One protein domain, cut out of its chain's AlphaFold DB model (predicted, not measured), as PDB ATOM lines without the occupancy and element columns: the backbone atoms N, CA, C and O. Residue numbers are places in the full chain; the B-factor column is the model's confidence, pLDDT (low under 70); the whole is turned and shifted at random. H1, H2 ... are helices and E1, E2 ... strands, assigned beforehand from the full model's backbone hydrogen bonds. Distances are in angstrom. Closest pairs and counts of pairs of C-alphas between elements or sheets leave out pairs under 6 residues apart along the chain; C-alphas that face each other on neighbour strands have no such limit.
ATOM      1  N   VAL A  60       8.888  -3.110  38.908       96.81
ATOM      2  CA  VAL A  60      10.299  -2.721  39.025       96.81
ATOM      3  C   VAL A  60      10.463  -1.261  38.625       96.81
ATOM      4  O   VAL A  60       9.623  -0.719  37.906       96.81
ATOM      5  N   LYS A  61      11.557  -0.632  39.061       97.69
ATOM      6  CA  LYS A  61      11.895   0.742  38.676       97.69
ATOM      7  C   LYS A  61      12.321   0.831  37.212       97.69
ATOM      8  O   LYS A  61      11.930   1.764  36.518       97.69
ATOM      9  N   ILE A  62      13.118  -0.134  36.755       97.75
ATOM     10  CA  ILE A  62      13.664  -0.176  35.399       97.75
ATOM     11  C   ILE A  62      13.240  -1.475  34.724       97.75
ATOM     12  O   ILE A  62      13.492  -2.561  35.247       97.75
ATOM     13  N   ARG A  63      12.651  -1.361  33.531       96.56
ATOM     14  CA  ARG A  63      12.369  -2.497  32.653       96.56
ATOM     15  C   ARG A  63      13.014  -2.271  31.292       96.56
ATOM     16  O   ARG A  63      12.810  -1.231  30.674       96.56
ATOM     17  N   GLN A  64      13.763  -3.261  30.825       96.44
ATOM     18  CA  GLN A  64      14.337  -3.295  29.486       96.44
ATOM     19  C   GLN A  64      13.836  -4.537  28.753       96.44
ATOM     20  O   GLN A  64      13.833  -5.632  29.318       96.44
ATOM     21  N   LEU A  65      13.428  -4.365  27.497       95.31
ATOM     22  CA  LEU A  65      13.019  -5.450  26.612       95.31
ATOM     23  C   LEU A  65      13.918  -5.442  25.378       95.31
ATOM     24  O   LEU A  65      14.028  -4.426  24.693       95.31
ATOM     25  N   TYR A  66      14.530  -6.584  25.093       96.38
ATOM     26  CA  TYR A  66      15.361  -6.790  23.918       96.38
ATOM     27  C   TYR A  66      14.744  -7.853  23.019       96.38
ATOM     28  O   TYR A  66      14.406  -8.949  23.463       96.38
ATOM     29  N   ALA A  67      14.646  -7.531  21.736       95.44
ATOM     30  CA  ALA A  67      14.298  -8.477  20.692       95.44
ATOM     31  C   ALA A  67      15.579  -9.122  20.148       95.44
ATOM     32  O   ALA A  67      16.502  -8.416  19.730       95.44
ATOM     33  N   TRP A  68      15.630 -10.452  20.113       96.62
ATOM     34  CA  TRP A  68      16.765 -11.206  19.597       96.62
ATOM     35  C   TRP A  68      16.339 -12.136  18.447       96.62
ATOM     36  O   TRP A  68      15.959 -13.275  18.691       96.62
ATOM     37  N   PRO A  69      16.403 -11.667  17.185       93.88
ATOM     38  CA  PRO A  69      15.960 -12.447  16.021       93.88
ATOM     39  C   PRO A  69      16.987 -13.446  15.476       93.88
ATOM     40  O   PRO A  69      16.646 -14.298  14.660       93.88
ATOM     41  N   ASN A  70      18.278 -13.295  15.784       93.00
ATOM     42  CA  ASN A  70      19.307 -14.107  15.134       93.00
ATOM     43  C   ASN A  70      20.528 -14.381  16.008       93.00
ATOM     44  O   ASN A  70      21.009 -13.483  16.688       93.00
ATOM     45  N   LEU A  71      21.072 -15.601  15.931       91.75
ATOM     46  CA  LEU A  71      22.225 -16.040  16.738       91.75
ATOM     47  C   LEU A  71      23.443 -15.121  16.610       91.75
ATOM     48  O   LEU A  71      24.138 -14.856  17.587       91.75
ATOM     49  N   LYS A  72      23.693 -14.614  15.402       86.56
ATOM     50  CA  LYS A  72      24.851 -13.775  15.078       86.56
ATOM     51  C   LYS A  72      24.573 -12.300  15.381       86.56
ATOM     52  O   LYS A  72      24.742 -11.445  14.517       86.56
ATOM     53  N   ASN A  73      24.171 -12.002  16.617       89.06
ATOM     54  CA  ASN A  73      23.998 -10.633  17.091       89.06
ATOM     55  C   ASN A  73      25.194 -10.220  17.972       89.06
ATOM     56  O   ASN A  73      25.240 -10.593  19.146       89.06
ATOM     57  N   PRO A  74      26.158  -9.447  17.440       84.38
ATOM     58  CA  PRO A  74      27.388  -9.136  18.166       84.38
ATOM     59  C   PRO A  74      27.193  -8.137  19.314       84.38
ATOM     60  O   PRO A  74      28.072  -8.017  20.162       84.38
ATOM     61  N   ILE A  75      26.072  -7.408  19.355       92.12
ATOM     62  CA  ILE A  75      25.882  -6.293  20.295       92.12
ATOM     63  C   ILE A  75      24.903  -6.599  21.427       92.12
ATOM     64  O   ILE A  75      24.941  -5.917  22.448       92.12
ATOM     65  N   LEU A  76      24.031  -7.600  21.279       95.50
ATOM     66  CA  LEU A  76      22.944  -7.859  22.228       95.50
ATOM     67  C   LEU A  76      23.452  -8.048  23.659       95.50
ATOM     68  O   LEU A  76      23.070  -7.297  24.553       95.50
ATOM     69  N   PHE A  77      24.320  -9.037  23.874       95.44
ATOM     70  CA  PHE A  77      24.774  -9.394  25.216       95.44
ATOM     71  C   PHE A  77      25.609  -8.285  25.862       95.44
ATOM     72  O   PHE A  77      25.470  -8.018  27.056       95.44
ATOM     73  N   GLY A  78      26.420  -7.586  25.060       95.56
ATOM     74  CA  GLY A  78      27.151  -6.400  25.503       95.56
ATOM     75  C   GLY A  78      26.207  -5.280  25.947       95.56
ATOM     76  O   GLY A  78      26.402  -4.710  27.016       95.56
ATOM     77  N   ASN A  79      25.140  -5.016  25.189       97.06
ATOM     78  CA  ASN A  79      24.140  -4.004  25.534       97.06
ATOM     79  C   ASN A  79      23.323  -4.374  26.776       97.06
ATOM     80  O   ASN A  79      23.044  -3.495  27.589       97.06
ATOM     81  N   VAL A  80      22.965  -5.649  26.944       97.94
ATOM     82  CA  VAL A  80      22.295  -6.146  28.157       97.94
ATOM     83  C   VAL A  80      23.199  -5.955  29.377       97.94
ATOM     84  O   VAL A  80      22.777  -5.358  30.366       97.94
ATOM     85  N   SER A  81      24.460  -6.392  29.294       96.75
ATOM     86  CA  SER A  81      25.434  -6.230  30.381       96.75
ATOM     87  C   SER A  81      25.688  -4.755  30.710       96.75
ATOM     88  O   SER A  81      25.659  -4.358  31.875       96.75
ATOM     89  N   ASN A  82      25.845  -3.910  29.686       96.19
ATOM     90  CA  ASN A  82      26.018  -2.471  29.849       96.19
ATOM     91  C   ASN A  82      24.792  -1.807  30.497       96.19
ATOM     92  O   ASN A  82      24.951  -0.979  31.388       96.19
ATOM     93  N   GLY A  83      23.575  -2.190  30.097       96.56
ATOM     94  CA  GLY A  83      22.334  -1.705  30.705       96.56
ATOM     95  C   GLY A  83      22.253  -2.049  32.191       96.56
ATOM     96  O   GLY A  83      22.075  -1.155  33.019       96.56
ATOM     97  N   LEU A  84      22.477  -3.321  32.538       97.62
ATOM     98  CA  LEU A  84      22.521  -3.778  33.930       97.62
ATOM     99  C   LEU A  84      23.558  -2.997  34.747       97.62
ATOM    100  O   LEU A  84      23.234  -2.476  35.811       97.62
ATOM    101  N   ASN A  85      24.791  -2.887  34.243       97.12
ATOM    102  CA  ASN A  85      25.878  -2.183  34.926       97.12
ATOM    103  C   ASN A  85      25.580  -0.692  35.089       97.12
ATOM    104  O   ASN A  85      25.798  -0.141  36.165       97.12
ATOM    105  N   GLY A  86      25.064  -0.045  34.045       97.19
ATOM    106  CA  GLY A  86      24.715   1.369  34.073       97.19
ATOM    107  C   GLY A  86      23.684   1.662  35.155       97.19
ATOM    108  O   GLY A  86      23.919   2.516  36.007       97.19
ATOM    109  N   PHE A  87      22.571   0.928  35.180       97.88
ATOM    110  CA  PHE A  87      21.537   1.147  36.192       97.88
ATOM    111  C   PHE A  87      21.996   0.779  37.601       97.88
ATOM    112  O   PHE A  87      21.746   1.547  38.528       97.88
ATOM    113  N   GLN A  88      22.694  -0.345  37.760       96.94
ATOM    114  CA  GLN A  88      23.143  -0.801  39.071       96.94
ATOM    115  C   GLN A  88      24.198   0.133  39.676       96.94
ATOM    116  O   GLN A  88      24.089   0.501  40.838       96.94
ATOM    117  N   PHE A  89      25.218   0.529  38.910       96.62
ATOM    118  CA  PHE A  89      26.388   1.216  39.464       96.62
ATOM    119  C   PHE A  89      26.407   2.723  39.232       96.62
ATOM    120  O   PHE A  89      26.957   3.447  40.057       96.62
ATOM    121  N   SER A  90      25.851   3.209  38.121       96.69
ATOM    122  CA  SER A  90      25.858   4.647  37.815       96.69
ATOM    123  C   SER A  90      24.620   5.356  38.354       96.69
ATOM    124  O   SER A  90      24.695   6.533  38.690       96.69
ATOM    125  N   TYR A  91      23.490   4.648  38.436       96.75
ATOM    126  CA  TYR A  91      22.216   5.187  38.925       96.75
ATOM    127  C   TYR A  91      21.783   4.617  40.280       96.75
ATOM    128  O   TYR A  91      20.682   4.938  40.732       96.75
ATOM    129  N   ASP A  92      22.625   3.782  40.899       96.75
ATOM    130  CA  ASP A  92      22.397   3.177  42.217       96.75
ATOM    131  C   ASP A  92      21.011   2.516  42.339       96.75
ATOM    132  O   ASP A  92      20.280   2.663  43.319       96.75
ATOM    133  N   VAL A  93      20.583   1.833  41.271       97.81
ATOM    134  CA  VAL A  93      19.329   1.081  41.275       97.81
ATOM    135  C   VAL A  93      19.599  -0.303  41.867       97.81
ATOM    136  O   VAL A  93      20.433  -1.034  41.326       97.81
ATOM    137  N   PRO A  94      18.876  -0.715  42.927       96.00
ATOM    138  CA  PRO A  94      19.013  -2.056  43.483       96.00
ATOM    139  C   PRO A  94      18.793  -3.140  42.413       96.00
ATOM    140  O   PRO A  94      17.879  -2.993  41.595       96.00
ATOM    141  N   PRO A  95      19.577  -4.239  42.397       94.12
ATOM    142  CA  PRO A  95      19.454  -5.275  41.367       94.12
ATOM    143  C   PRO A  95      18.043  -5.865  41.239       94.12
ATOM    144  O   PRO A  95      17.574  -6.136  40.137       94.12
ATOM    145  N   ASP A  96      17.320  -6.010  42.350       95.12
ATOM    146  CA  ASP A  96      15.939  -6.497  42.366       95.12
ATOM    147  C   ASP A  96      14.945  -5.511  41.721       95.12
ATOM    148  O   ASP A  96      13.865  -5.928  41.305       95.12
ATOM    149  N   GLN A  97      15.314  -4.238  41.554       97.75
ATOM    150  CA  GLN A  97      14.523  -3.188  40.898       97.75
ATOM    151  C   GLN A  97      14.853  -3.005  39.407       97.75
ATOM    152  O   GLN A  97      14.314  -2.094  38.768       97.75
ATOM    153  N   ILE A  98      15.705  -3.867  38.844       97.56
ATOM    154  CA  ILE A  98      16.045  -3.902  37.421       97.56
ATOM    155  C   ILE A  98      15.503  -5.203  36.831       97.56
ATOM    156  O   ILE A  98      15.779  -6.297  37.319       97.56
ATOM    157  N   GLN A  99      14.721  -5.105  35.761       96.81
ATOM    158  CA  GLN A  99      14.288  -6.263  34.989       96.81
ATOM    159  C   GLN A  99      14.741  -6.115  33.548       96.81
ATOM    160  O   GLN A  99      14.398  -5.143  32.875       96.81
ATOM    161  N   VAL A 100      15.456  -7.122  33.065       97.50
ATOM    162  CA  VAL A 100      15.791  -7.241  31.651       97.50
ATOM    163  C   VAL A 100      15.159  -8.511  31.115       97.50
ATOM    164  O   VAL A 100      15.344  -9.592  31.676       97.50
ATOM    165  N   VAL A 101      14.404  -8.363  30.034       96.50
ATOM    166  CA  VAL A 101      13.790  -9.461  29.296       96.50
ATOM    167  C   VAL A 101      14.392  -9.486  27.900       96.50
ATOM    168  O   VAL A 101      14.452  -8.462  27.221       96.50
ATOM    169  N   VAL A 102      14.837 -10.657  27.471       97.12
ATOM    170  CA  VAL A 102      15.335 -10.919  26.126       97.12
ATOM    171  C   VAL A 102      14.400 -11.934  25.487       97.12
ATOM    172  O   VAL A 102      14.356 -13.087  25.906       97.12
ATOM    173  N   GLN A 103      13.653 -11.513  24.471       95.38
ATOM    174  CA  GLN A 103      12.862 -12.424  23.654       95.38
ATOM    175  C   GLN A 103      13.749 -12.957  22.532       95.38
ATOM    176  O   GLN A 103      14.023 -12.239  21.566       95.38
ATOM    177  N   ALA A 104      14.197 -14.203  22.662       95.88
ATOM    178  CA  ALA A 104      14.757 -14.945  21.546       95.88
ATOM    179  C   ALA A 104      13.618 -15.357  20.610       95.88
ATOM    180  O   ALA A 104      12.518 -15.690  21.049       95.88
ATOM    181  N   TYR A 105      13.857 -15.257  19.308       93.19
ATOM    182  CA  TYR A 105      12.972 -15.810  18.294       93.19
ATOM    183  C   TYR A 105      13.758 -16.106  17.018       93.19
ATOM    184  O   TYR A 105      14.912 -15.694  16.852       93.19
ATOM    185  N   PHE A 106      13.128 -16.840  16.100       93.06
ATOM    186  CA  PHE A 106      13.744 -17.275  14.847       93.06
ATOM    187  C   PHE A 106      15.042 -18.063  15.114       93.06
ATOM    188  O   PHE A 106      15.005 -19.017  15.891       93.06
ATOM    189  N   THR A 107      16.191 -17.724  14.515       93.75
ATOM    190  CA  THR A 107      17.404 -18.540  14.728       93.75
ATOM    191  C   THR A 107      17.963 -18.410  16.142       93.75
ATOM    192  O   THR A 107      18.588 -19.353  16.623       93.75
ATOM    193  N   ALA A 108      17.695 -17.305  16.849       95.00
ATOM    194  CA  ALA A 108      18.165 -17.109  18.221       95.00
ATOM    195  C   ALA A 108      17.622 -18.150  19.212       95.00
ATOM    196  O   ALA A 108      18.301 -18.442  20.194       95.00
ATOM    197  N   ASN A 109      16.466 -18.770  18.931       92.56
ATOM    198  CA  ASN A 109      15.940 -19.871  19.750       92.56
ATOM    199  C   ASN A 109      16.938 -21.032  19.858       92.56
ATOM    200  O   ASN A 109      16.985 -21.705  20.882       92.56
ATOM    201  N   GLY A 110      17.817 -21.203  18.862       93.88
ATOM    202  CA  GLY A 110      18.911 -22.171  18.914       93.88
ATOM    203  C   GLY A 110      19.838 -21.993  20.121       93.88
ATOM    204  O   GLY A 110      20.346 -22.977  20.650       93.88
ATOM    205  N   ALA A 111      20.032 -20.765  20.611       94.56
ATOM    206  CA  ALA A 111      20.870 -20.493  21.776       94.56
ATOM    207  C   ALA A 111      20.176 -20.786  23.113       94.56
ATOM    208  O   ALA A 111      20.817 -20.671  24.155       94.56
ATOM    209  N   MET A 112      18.896 -21.162  23.108       94.62
ATOM    210  CA  MET A 112      18.180 -21.613  24.308       94.62
ATOM    211  C   MET A 112      18.189 -23.137  24.455       94.62
ATOM    212  O   MET A 112      17.754 -23.663  25.474       94.62
ATOM    213  N   TYR A 113      18.712 -23.849  23.455       94.88
ATOM    214  CA  TYR A 113      18.868 -25.295  23.489       94.88
ATOM    215  C   TYR A 113      20.187 -25.706  24.142       94.88
ATOM    216  O   TYR A 113      21.194 -24.997  24.059       94.88
ATOM    217  N   ASP A 114      20.172 -26.868  24.788       95.19
ATOM    218  CA  ASP A 114      21.345 -27.437  25.439       95.19
ATOM    219  C   ASP A 114      22.350 -28.029  24.436       95.19
ATOM    220  O   ASP A 114      22.088 -28.170  23.237       95.19
ATOM    221  N   ASP A 115      23.524 -28.395  24.949       97.06
ATOM    222  CA  ASP A 115      24.592 -28.989  24.143       97.06
ATOM    223  C   ASP A 115      24.144 -30.303  23.470       97.06
ATOM    224  O   ASP A 115      24.583 -30.604  22.360       97.06
ATOM    225  N   HIS A 116      23.223 -31.056  24.089       97.31
ATOM    226  CA  HIS A 116      22.709 -32.306  23.530       97.31
ATOM    227  C   HIS A 116      21.943 -32.073  22.223       97.31
ATOM    228  O   HIS A 116      22.160 -32.782  21.238       97.31
ATOM    229  N   LEU A 117      21.063 -31.072  22.182       96.94
ATOM    230  CA  LEU A 117      20.336 -30.709  20.966       96.94
ATOM    231  C   LEU A 117      21.265 -30.121  19.899       96.94
ATOM    232  O   LEU A 117      21.088 -30.417  18.714       96.94
ATOM    233  N   TRP A 118      22.269 -29.339  20.303       97.56
ATOM    234  CA  TRP A 118      23.286 -28.808  19.395       97.56
ATOM    235  C   TRP A 118      24.049 -29.909  18.663       97.56
ATOM    236  O   TRP A 118      24.184 -29.849  17.438       97.56
ATOM    237  N   GLU A 119      24.493 -30.925  19.397       98.00
ATOM    238  CA  GLU A 119      25.181 -32.084  18.843       98.00
ATOM    239  C   GLU A 119      24.236 -32.927  17.977       98.00
ATOM    240  O   GLU A 119      24.510 -33.155  16.796       98.00
ATOM    241  N   LYS A 120      23.087 -33.332  18.532       98.19
ATOM    242  CA  LYS A 120      22.124 -34.230  17.879       98.19
ATOM    243  C   LYS A 120      21.618 -33.687  16.545       98.19
ATOM    244  O   LYS A 120      21.493 -34.446  15.585       98.19
ATOM    245  N   TYR A 121      21.311 -32.393  16.486       97.75
ATOM    246  CA  TYR A 121      20.736 -31.754  15.300       97.75
ATOM    247  C   TYR A 121      21.754 -30.967  14.472       97.75
ATOM    248  O   TYR A 121      21.360 -30.286  13.526       97.75
ATOM    249  N   ARG A 122      23.055 -31.069  14.789       97.81
ATOM    250  CA  ARG A 122      24.147 -30.368  14.087       97.81
ATOM    251  C   ARG A 122      23.853 -28.872  13.933       97.81
ATOM    252  O   ARG A 122      24.043 -28.291  12.862       97.81
ATOM    253  N   LEU A 123      23.374 -28.234  15.003       97.00
ATOM    254  CA  LEU A 123      22.885 -26.852  14.937       97.00
ATOM    255  C   LEU A 123      23.978 -25.859  14.530       97.00
ATOM    256  O   LEU A 123      23.687 -24.884  13.839       97.00
ATOM    257  N   GLY A 124      25.242 -26.122  14.876       96.94
ATOM    258  CA  GLY A 124      26.349 -25.294  14.408       96.94
ATOM    259  C   GLY A 124      26.513 -25.311  12.894       96.94
ATOM    260  O   GLY A 124      26.827 -24.288  12.299       96.94
ATOM    261  N   GLU A 125      26.226 -26.423  12.231       97.56
ATOM    262  CA  GLU A 125      26.245 -26.477  10.771       97.56
ATOM    263  C   GLU A 125      25.006 -25.816  10.176       97.56
ATOM    264  O   GLU A 125      25.135 -24.936   9.325       97.56
ATOM    265  N   ALA A 126      23.820 -26.157  10.694       95.88
ATOM    266  CA  ALA A 126      22.550 -25.597  10.235       95.88
ATOM    267  C   ALA A 126      22.514 -24.061  10.318       95.88
ATOM    268  O   ALA A 126      21.971 -23.401   9.436       95.88
ATOM    269  N   PHE A 127      23.135 -23.480  11.348       95.38
ATOM    270  CA  PHE A 127      23.211 -22.031  11.546       95.38
ATOM    271  C   PHE A 127      24.551 -21.406  11.135       95.38
ATOM    272  O   PHE A 127      24.763 -20.203  11.330       95.38
ATOM    273  N   SER A 128      25.461 -22.195  10.555       95.94
ATOM    274  CA  SER A 128      26.806 -21.755  10.156       95.94
ATOM    275  C   SER A 128      27.558 -21.047  11.293       95.94
ATOM    276  O   SER A 128      28.088 -19.942  11.127       95.94
ATOM    277  N   VAL A 129      27.534 -21.650  12.477       96.31
ATOM    278  CA  VAL A 129      28.236 -21.238  13.692       96.31
ATOM    279  C   VAL A 129      29.472 -22.118  13.846       96.31
ATOM    280  O   VAL A 129      29.367 -23.329  14.031       96.31
ATOM    281  N   THR A 130      30.644 -21.496  13.789       97.12
ATOM    282  CA  THR A 130      31.940 -22.161  13.963       97.12
ATOM    283  C   THR A 130      32.372 -22.074  15.423       97.12
ATOM    284  O   THR A 130      32.328 -20.988  16.001       97.12
ATOM    285  N   ASP A 131      32.804 -23.186  16.027       96.12
ATOM    286  CA  ASP A 131      33.440 -23.152  17.347       96.12
ATOM    287  C   ASP A 131      34.861 -22.578  17.191       96.12
ATOM    288  O   ASP A 131      35.697 -23.200  16.527       96.12
ATOM    289  N   PRO A 132      35.165 -21.417  17.800       93.62
ATOM    290  CA  PRO A 132      36.467 -20.772  17.653       93.62
ATOM    291  C   PRO A 132      37.626 -21.603  18.219       93.62
ATOM    292  O   PRO A 132      38.770 -21.350  17.864       93.62
ATOM    293  N   ALA A 133      37.363 -22.581  19.090       94.25
ATOM    294  CA  ALA A 133      38.401 -23.446  19.644       94.25
ATOM    295  C   ALA A 133      38.801 -24.591  18.701       94.25
ATOM    296  O   ALA A 133      39.893 -25.135  18.840       94.25
ATOM    297  N   THR A 134      37.921 -24.996  17.779       96.50
ATOM    298  CA  THR A 134      38.150 -26.172  16.917       96.50
ATOM    299  C   THR A 134      38.123 -25.862  15.427       96.50
ATOM    300  O   THR A 134      38.458 -26.740  14.634       96.50
ATOM    301  N   GLU A 135      37.689 -24.657  15.051       97.00
ATOM    302  CA  GLU A 135      37.491 -24.207  13.665       97.00
ATOM    303  C   GLU A 135      36.487 -25.058  12.865       97.00
ATOM    304  O   GLU A 135      36.387 -24.959  11.643       97.00
ATOM    305  N   LYS A 136      35.692 -25.880  13.556       98.00
ATOM    306  CA  LYS A 136      34.650 -26.740  12.986       98.00
ATOM    307  C   LYS A 136      33.259 -26.201  13.328       98.00
ATOM    308  O   LYS A 136      33.137 -25.375  14.238       98.00
ATOM    309  N   PRO A 137      32.194 -26.661  12.643       98.31
ATOM    310  CA  PRO A 137      30.831 -26.376  13.073       98.31
ATOM    311  C   PRO A 137      30.639 -26.713  14.555       98.31
ATOM    312  O   PRO A 137      31.057 -27.778  15.014       98.31
ATOM    313  N   ALA A 138      30.036 -25.795  15.308       97.81
ATOM    314  CA  ALA A 138      29.869 -25.950  16.744       97.81
ATOM    315  C   ALA A 138      28.926 -27.114  17.076       97.81
ATOM    316  O   ALA A 138      27.799 -27.188  16.587       97.81
ATOM    317  N   THR A 139      29.379 -28.006  17.951       97.75
ATOM    318  CA  THR A 139      28.583 -29.126  18.478       97.75
ATOM    319  C   THR A 139      27.941 -28.809  19.828       97.75
ATOM    320  O   THR A 139      27.256 -29.649  20.393       97.75
ATOM    321  N   ARG A 140      28.157 -27.598  20.349       96.75
ATOM    322  CA  ARG A 140      27.696 -27.129  21.659       96.75
ATOM    323  C   ARG A 140      27.196 -25.694  21.574       96.75
ATOM    324  O   ARG A 140      27.583 -24.951  20.669       96.75
ATOM    325  N   ASN A 141      26.412 -25.282  22.559       95.81
ATOM    326  CA  ASN A 141      25.917 -23.920  22.642       95.81
ATOM    327  C   ASN A 141      27.023 -22.973  23.136       95.81
ATOM    328  O   ASN A 141      27.398 -22.970  24.310       95.81
ATOM    329  N   LEU A 142      27.539 -22.138  22.231       94.81
ATOM    330  CA  LEU A 142      28.653 -21.227  22.521       94.81
ATOM    331  C   LEU A 142      28.282 -20.065  23.457       94.81
ATOM    332  O   LEU A 142      29.180 -19.414  23.989       94.81
ATOM    333  N   TRP A 143      26.988 -19.796  23.654       94.75
ATOM    334  CA  TRP A 143      26.497 -18.669  24.456       94.75
ATOM    335  C   TRP A 143      25.996 -19.079  25.839       94.75
ATOM    336  O   TRP A 143      25.871 -18.219  26.708       94.75
ATOM    337  N   ALA A 144      25.688 -20.361  26.045       94.94
ATOM    338  CA  ALA A 144      25.026 -20.830  27.258       94.94
ATOM    339  C   ALA A 144      25.887 -20.625  28.509       94.94
ATOM    340  O   ALA A 144      25.494 -19.904  29.426       94.94
ATOM    341  N   ARG A 145      27.061 -21.264  28.537       95.50
ATOM    342  CA  ARG A 145      27.807 -21.473  29.779       95.50
ATOM    343  C   ARG A 145      28.615 -20.260  30.211       95.50
ATOM    344  O   ARG A 145      29.403 -19.709  29.437       95.50
ATOM    345  N   SER A 146      28.496 -19.932  31.489       96.06
ATOM    346  CA  SER A 146      29.394 -19.000  32.157       96.06
ATOM    347  C   SER A 146      30.761 -19.638  32.379       96.06
ATOM    348  O   SER A 146      30.886 -20.835  32.641       96.06
ATOM    349  N   LYS A 147      31.808 -18.814  32.306       93.56
ATOM    350  CA  LYS A 147      33.174 -19.212  32.686       93.56
ATOM    351  C   LYS A 147      33.422 -19.118  34.194       93.56
ATOM    352  O   LYS A 147      34.478 -19.532  34.658       93.56
ATOM    353  N   ILE A 148      32.480 -18.548  34.939       94.94
ATOM    354  CA  ILE A 148      32.549 -18.344  36.384       94.94
ATOM    355  C   ILE A 148      31.650 -19.392  37.033       94.94
ATOM    356  O   ILE A 148      30.516 -19.593  36.586       94.94
ATOM    357  N   ALA A 149      32.118 -20.080  38.070       93.69
ATOM    358  CA  ALA A 149      31.282 -21.058  38.750       93.69
ATOM    359  C   ALA A 149      30.265 -20.350  39.661       93.69
ATOM    360  O   ALA A 149      30.565 -19.326  40.270       93.69
ATOM    361  N   ALA A 150      29.037 -20.870  39.745       91.31
ATOM    362  CA  ALA A 150      27.954 -20.204  40.473       91.31
ATOM    363  C   ALA A 150      28.268 -20.022  41.971       91.31
ATOM    364  O   ALA A 150      27.920 -18.997  42.559       91.31
ATOM    365  N   GLN A 151      28.965 -20.989  42.572       92.56
ATOM    366  CA  GLN A 151      29.383 -20.935  43.972       92.56
ATOM    367  C   GLN A 151      30.390 -19.814  44.264       92.56
ATOM    368  O   GLN A 151      30.441 -19.336  45.391       92.56
ATOM    369  N   ASP A 152      31.137 -19.352  43.258       92.06
ATOM    370  CA  ASP A 152      32.159 -18.311  43.431       92.06
ATOM    371  C   ASP A 152      31.549 -16.900  43.472       92.06
ATOM    372  O   ASP A 152      32.222 -15.929  43.807       92.06
ATOM    373  N   VAL A 153      30.267 -16.771  43.109       93.50
ATOM    374  CA  VAL A 153      29.549 -15.490  42.977       93.50
ATOM    375  C   VAL A 153      28.200 -15.497  43.694       93.50
ATOM    376  O   VAL A 153      27.300 -14.731  43.348       93.50
ATOM    377  N   THR A 154      28.049 -16.371  44.693       91.69
ATOM    378  CA  THR A 154      26.869 -16.427  45.563       91.69
ATOM    379  C   THR A 154      27.301 -16.204  47.019       91.69
ATOM    380  O   THR A 154      27.865 -17.119  47.617       91.69
ATOM    381  N   PRO A 155      27.042 -15.024  47.623       92.94
ATOM    382  CA  PRO A 155      26.310 -13.878  47.069       92.94
ATOM    383  C   PRO A 155      27.092 -13.126  45.970       92.94
ATOM    384  O   PRO A 155      28.312 -13.288  45.879       92.94
ATOM    385  N   PRO A 156      26.420 -12.285  45.155       93.88
ATOM    386  CA  PRO A 156      27.086 -11.488  44.129       93.88
ATOM    387  C   PRO A 156      28.240 -10.640  44.698       93.88
ATOM    388  O   PRO A 156      28.076 -10.039  45.764       93.88
ATOM    389  N   PRO A 157      29.387 -10.540  43.999       94.88
ATOM    390  CA  PRO A 157      30.532  -9.747  44.448       94.88
ATOM    391  C   PRO A 157      30.184  -8.269  44.639       94.88
ATOM    392  O   PRO A 157      29.475  -7.683  43.824       94.88
ATOM    393  N   THR A 158      30.730  -7.626  45.670       91.56
ATOM    394  CA  THR A 158      30.525  -6.183  45.902       91.56
ATOM    395  C   THR A 158      31.396  -5.309  45.000       91.56
ATOM    396  O   THR A 158      31.030  -4.175  44.702       91.56
ATOM    397  N   ASP A 159      32.550  -5.817  44.562       93.94
ATOM    398  CA  ASP A 159      33.433  -5.094  43.651       93.94
ATOM    399  C   ASP A 159      32.881  -5.109  42.219       93.94
ATOM    400  O   ASP A 159      32.806  -6.155  41.570       93.94
ATOM    401  N   ARG A 160      32.557  -3.920  41.700       92.50
ATOM    402  CA  ARG A 160      32.080  -3.722  40.324       92.50
ATOM    403  C   ARG A 160      33.072  -4.184  39.253       92.50
ATOM    404  O   ARG A 160      32.661  -4.421  38.122       92.50
ATOM    405  N   SER A 161      34.369  -4.249  39.570       94.62
ATOM    406  CA  SER A 161      35.411  -4.656  38.621       94.62
ATOM    407  C   SER A 161      35.507  -6.175  38.452       94.62
ATOM    408  O   SER A 161      36.162  -6.658  37.527       94.62
ATOM    409  N   HIS A 162      34.813  -6.933  39.308       96.31
ATOM    410  CA  HIS A 162      34.815  -8.384  39.263       96.31
ATOM    411  C   HIS A 162      34.280  -8.908  37.911       96.31
ATOM    412  O   HIS A 162      33.244  -8.421  37.441       96.31
ATOM    413  N   PRO A 163      34.886  -9.959  37.314       96.19
ATOM    414  CA  PRO A 163      34.461 -10.525  36.024       96.19
ATOM    415  C   PRO A 163      32.987 -10.950  35.945       96.19
ATOM    416  O   PRO A 163      32.417 -11.034  34.865       96.19
ATOM    417  N   TYR A 164      32.347 -11.178  37.092       96.44
ATOM    418  CA  TYR A 164      30.901 -11.409  37.203       96.44
ATOM    419  C   TYR A 164      30.070 -10.336  36.481       96.44
ATOM    420  O   TYR A 164      29.075 -10.647  35.831       96.44
ATOM    421  N   TYR A 165      30.495  -9.073  36.557       96.75
ATOM    422  CA  TYR A 165      29.781  -7.947  35.957       96.75
ATOM    423  C   TYR A 165      30.094  -7.738  34.469       96.75
ATOM    424  O   TYR A 165      29.424  -6.935  33.817       96.75
ATOM    425  N   SER A 166      31.062  -8.472  33.915       96.00
ATOM    426  CA  SER A 166      31.395  -8.493  32.486       96.00
ATOM    427  C   SER A 166      31.082  -9.831  31.806       96.00
ATOM    428  O   SER A 166      31.293  -9.959  30.600       96.00
ATOM    429  N   ASP A 167      30.532 -10.804  32.537       96.69
ATOM    430  CA  ASP A 167      30.085 -12.076  31.980       96.69
ATOM    431  C   ASP A 167      28.829 -11.886  31.119       96.69
ATOM    432  O   ASP A 167      27.747 -11.547  31.601       96.69
ATOM    433  N   THR A 168      29.000 -12.087  29.816       96.44
ATOM    434  CA  THR A 168      27.966 -11.931  28.791       96.44
ATOM    435  C   THR A 168      27.357 -13.257  28.339       96.44
ATOM    436  O   THR A 168      26.543 -13.259  27.417       96.44
ATOM    437  N   SER A 169      27.722 -14.379  28.970       96.50
ATOM    438  CA  SER A 169      27.038 -15.658  28.751       96.50
ATOM    439  C   SER A 169      25.581 -15.594  29.211       96.50
ATOM    440  O   SER A 169      25.220 -14.799  30.084       96.50
ATOM    441  N   ILE A 170      24.734 -16.458  28.654       96.62
ATOM    442  CA  ILE A 170      23.329 -16.575  29.059       96.62
ATOM    443  C   ILE A 170      23.243 -16.915  30.549       96.62
ATOM    444  O   ILE A 170      22.532 -16.225  31.274       96.62
ATOM    445  N   GLU A 171      24.011 -17.893  31.035       96.50
ATOM    446  CA  GLU A 171      24.063 -18.229  32.463       96.50
ATOM    447  C   GLU A 171      24.535 -17.051  33.327       96.50
ATOM    448  O   GLU A 171      23.950 -16.780  34.376       96.50
ATOM    449  N   GLY A 172      25.583 -16.335  32.907       96.81
ATOM    450  CA  GLY A 172      26.105 -15.173  33.632       96.81
ATOM    451  C   GLY A 172      25.060 -14.066  33.764       96.81
ATOM    452  O   GLY A 172      24.822 -13.546  34.854       96.81
ATOM    453  N   LEU A 173      24.360 -13.765  32.673       97.44
ATOM    454  CA  LEU A 173      23.271 -12.792  32.653       97.44
ATOM    455  C   LEU A 173      22.044 -13.271  33.445       97.44
ATOM    456  O   LEU A 173      21.441 -12.483  34.174       97.44
ATOM    457  N   GLN A 174      21.695 -14.555  33.383       96.31
ATOM    458  CA  GLN A 174      20.612 -15.134  34.185       96.31
ATOM    459  C   GLN A 174      20.891 -15.034  35.688       96.31
ATOM    460  O   GLN A 174      19.988 -14.693  36.450       96.31
ATOM    461  N   ARG A 175      22.141 -15.234  36.132       95.38
ATOM    462  CA  ARG A 175      22.537 -15.023  37.541       95.38
ATOM    463  C   ARG A 175      22.335 -13.579  37.996       95.38
ATOM    464  O   ARG A 175      22.084 -13.332  39.171       95.38
ATOM    465  N   ARG A 176      22.378 -12.634  37.055       95.75
ATOM    466  CA  ARG A 176      22.072 -11.215  37.271       95.75
ATOM    467  C   ARG A 176      20.588 -10.870  37.096       95.75
ATOM    468  O   ARG A 176      20.236  -9.695  37.123       95.75
ATOM    469  N   GLY A 177      19.720 -11.869  36.936       94.75
ATOM    470  CA  GLY A 177      18.269 -11.703  36.861       94.75
ATOM    471  C   GLY A 177      17.711 -11.435  35.461       94.75
ATOM    472  O   GLY A 177      16.551 -11.035  35.349       94.75
ATOM    473  N   VAL A 178      18.496 -11.636  34.395       97.31
ATOM    474  CA  VAL A 178      17.990 -11.531  33.017       97.31
ATOM    475  C   VAL A 178      17.088 -12.720  32.692       97.31
ATOM    476  O   VAL A 178      17.461 -13.874  32.899       97.31
ATOM    477  N   LEU A 179      15.912 -12.435  32.136       95.81
ATOM    478  CA  LEU A 179      14.970 -13.441  31.656       95.81
ATOM    479  C   LEU A 179      15.145 -13.629  30.150       95.81
ATOM    480  O   LEU A 179      15.003 -12.670  29.396       95.81
ATOM    481  N   PHE A 180      15.415 -14.857  29.718       95.25
ATOM    482  CA  PHE A 180      15.405 -15.233  28.305       95.25
ATOM    483  C   PHE A 180      14.123 -16.009  28.009       95.25
ATOM    484  O   PHE A 180      13.831 -16.994  28.687       95.25
ATOM    485  N   LEU A 181      13.358 -15.537  27.031       92.12
ATOM    486  CA  LEU A 181      12.091 -16.119  26.593       92.12
ATOM    487  C   LEU A 181      12.258 -16.695  25.180       92.12
ATOM    488  O   LEU A 181      13.027 -16.133  24.393       92.12
TER     489      LEU A 181
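This is residues 60 to 181 of the 182 residues of an uncharacterized protein of Terrabacteria group bacterium ANGP1 (UniProt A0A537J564). A narrow parallel sheet of three strands, in the order E1 E2 E3, has the long helix H1 along one face, and the short helices H2, H3 and H4 make a head beyond one end of its strands. From there a long winding stretch with little H5 loops back on H1's side and returns through H6 to the short strand E3. The 122 printed residues hold six named helices and three strands, E1 H1 E2 H2 H3 H4 H5 H6 E3, a mixed class with under half of the residues in named elements. The whole is compact, radius of gyration of the C-alphas 15.2 A, spanning 43 by 29 by 20 A.

Start at E1, residues 62 to 68, parallel to E2, residues 98 to 104, with N 64 and O 99 2.9 A apart, within hydrogen-bond range. Between them in the chain, H1, residues 76 to 90, lies over both at a height over the sheet of 10.0 A, its closest C-alphas to E2 being Leu 84 and Ile 98, 7.4 A; this strand-helix-strand unit, a helix joining two parallel neighbours, has a right-handed crossover. H2, residues 106 to 112, stands at the sheet's level, with C-alphas Trp 68 and Ala 108, its closest to E1, 6.2 A apart. Next, H3, residues 115 to 120, is close but not clearly touching H4, residues 123 to 126: Trp 118 and Gly 124 have the closest C-alphas, 6.8 A. H5, residues 150 to 153, is near H6, residues 170 to 175, which only grazes the sheet. E3, residues 179 to 181, is parallel to E2, N 102 and O 179 lying 2.8 A apart. Every O i to N i+4 pair is within range in H1, H3 and H6; H2 has 0 of 3, but 4 of 4 O i to N i+3 pairs.

Find C-alpha 62 at (13.664, -0.176, 35.399), where E1 begins its 19.5 A. H1 runs 20.2 A from C-alpha 76 at (22.944, -7.859, 22.228), and E2 19.4 A; E3 ends at C-alpha 181, (12.091, -16.119, 26.593).

Look to Tyr 91 and Lys 120 for the farthest C-alphas, 44.7 A apart. The printed part has no cut; the links H4 to H5 and H5 to H6 are long, and no printed residue is under 70 in pLDDT.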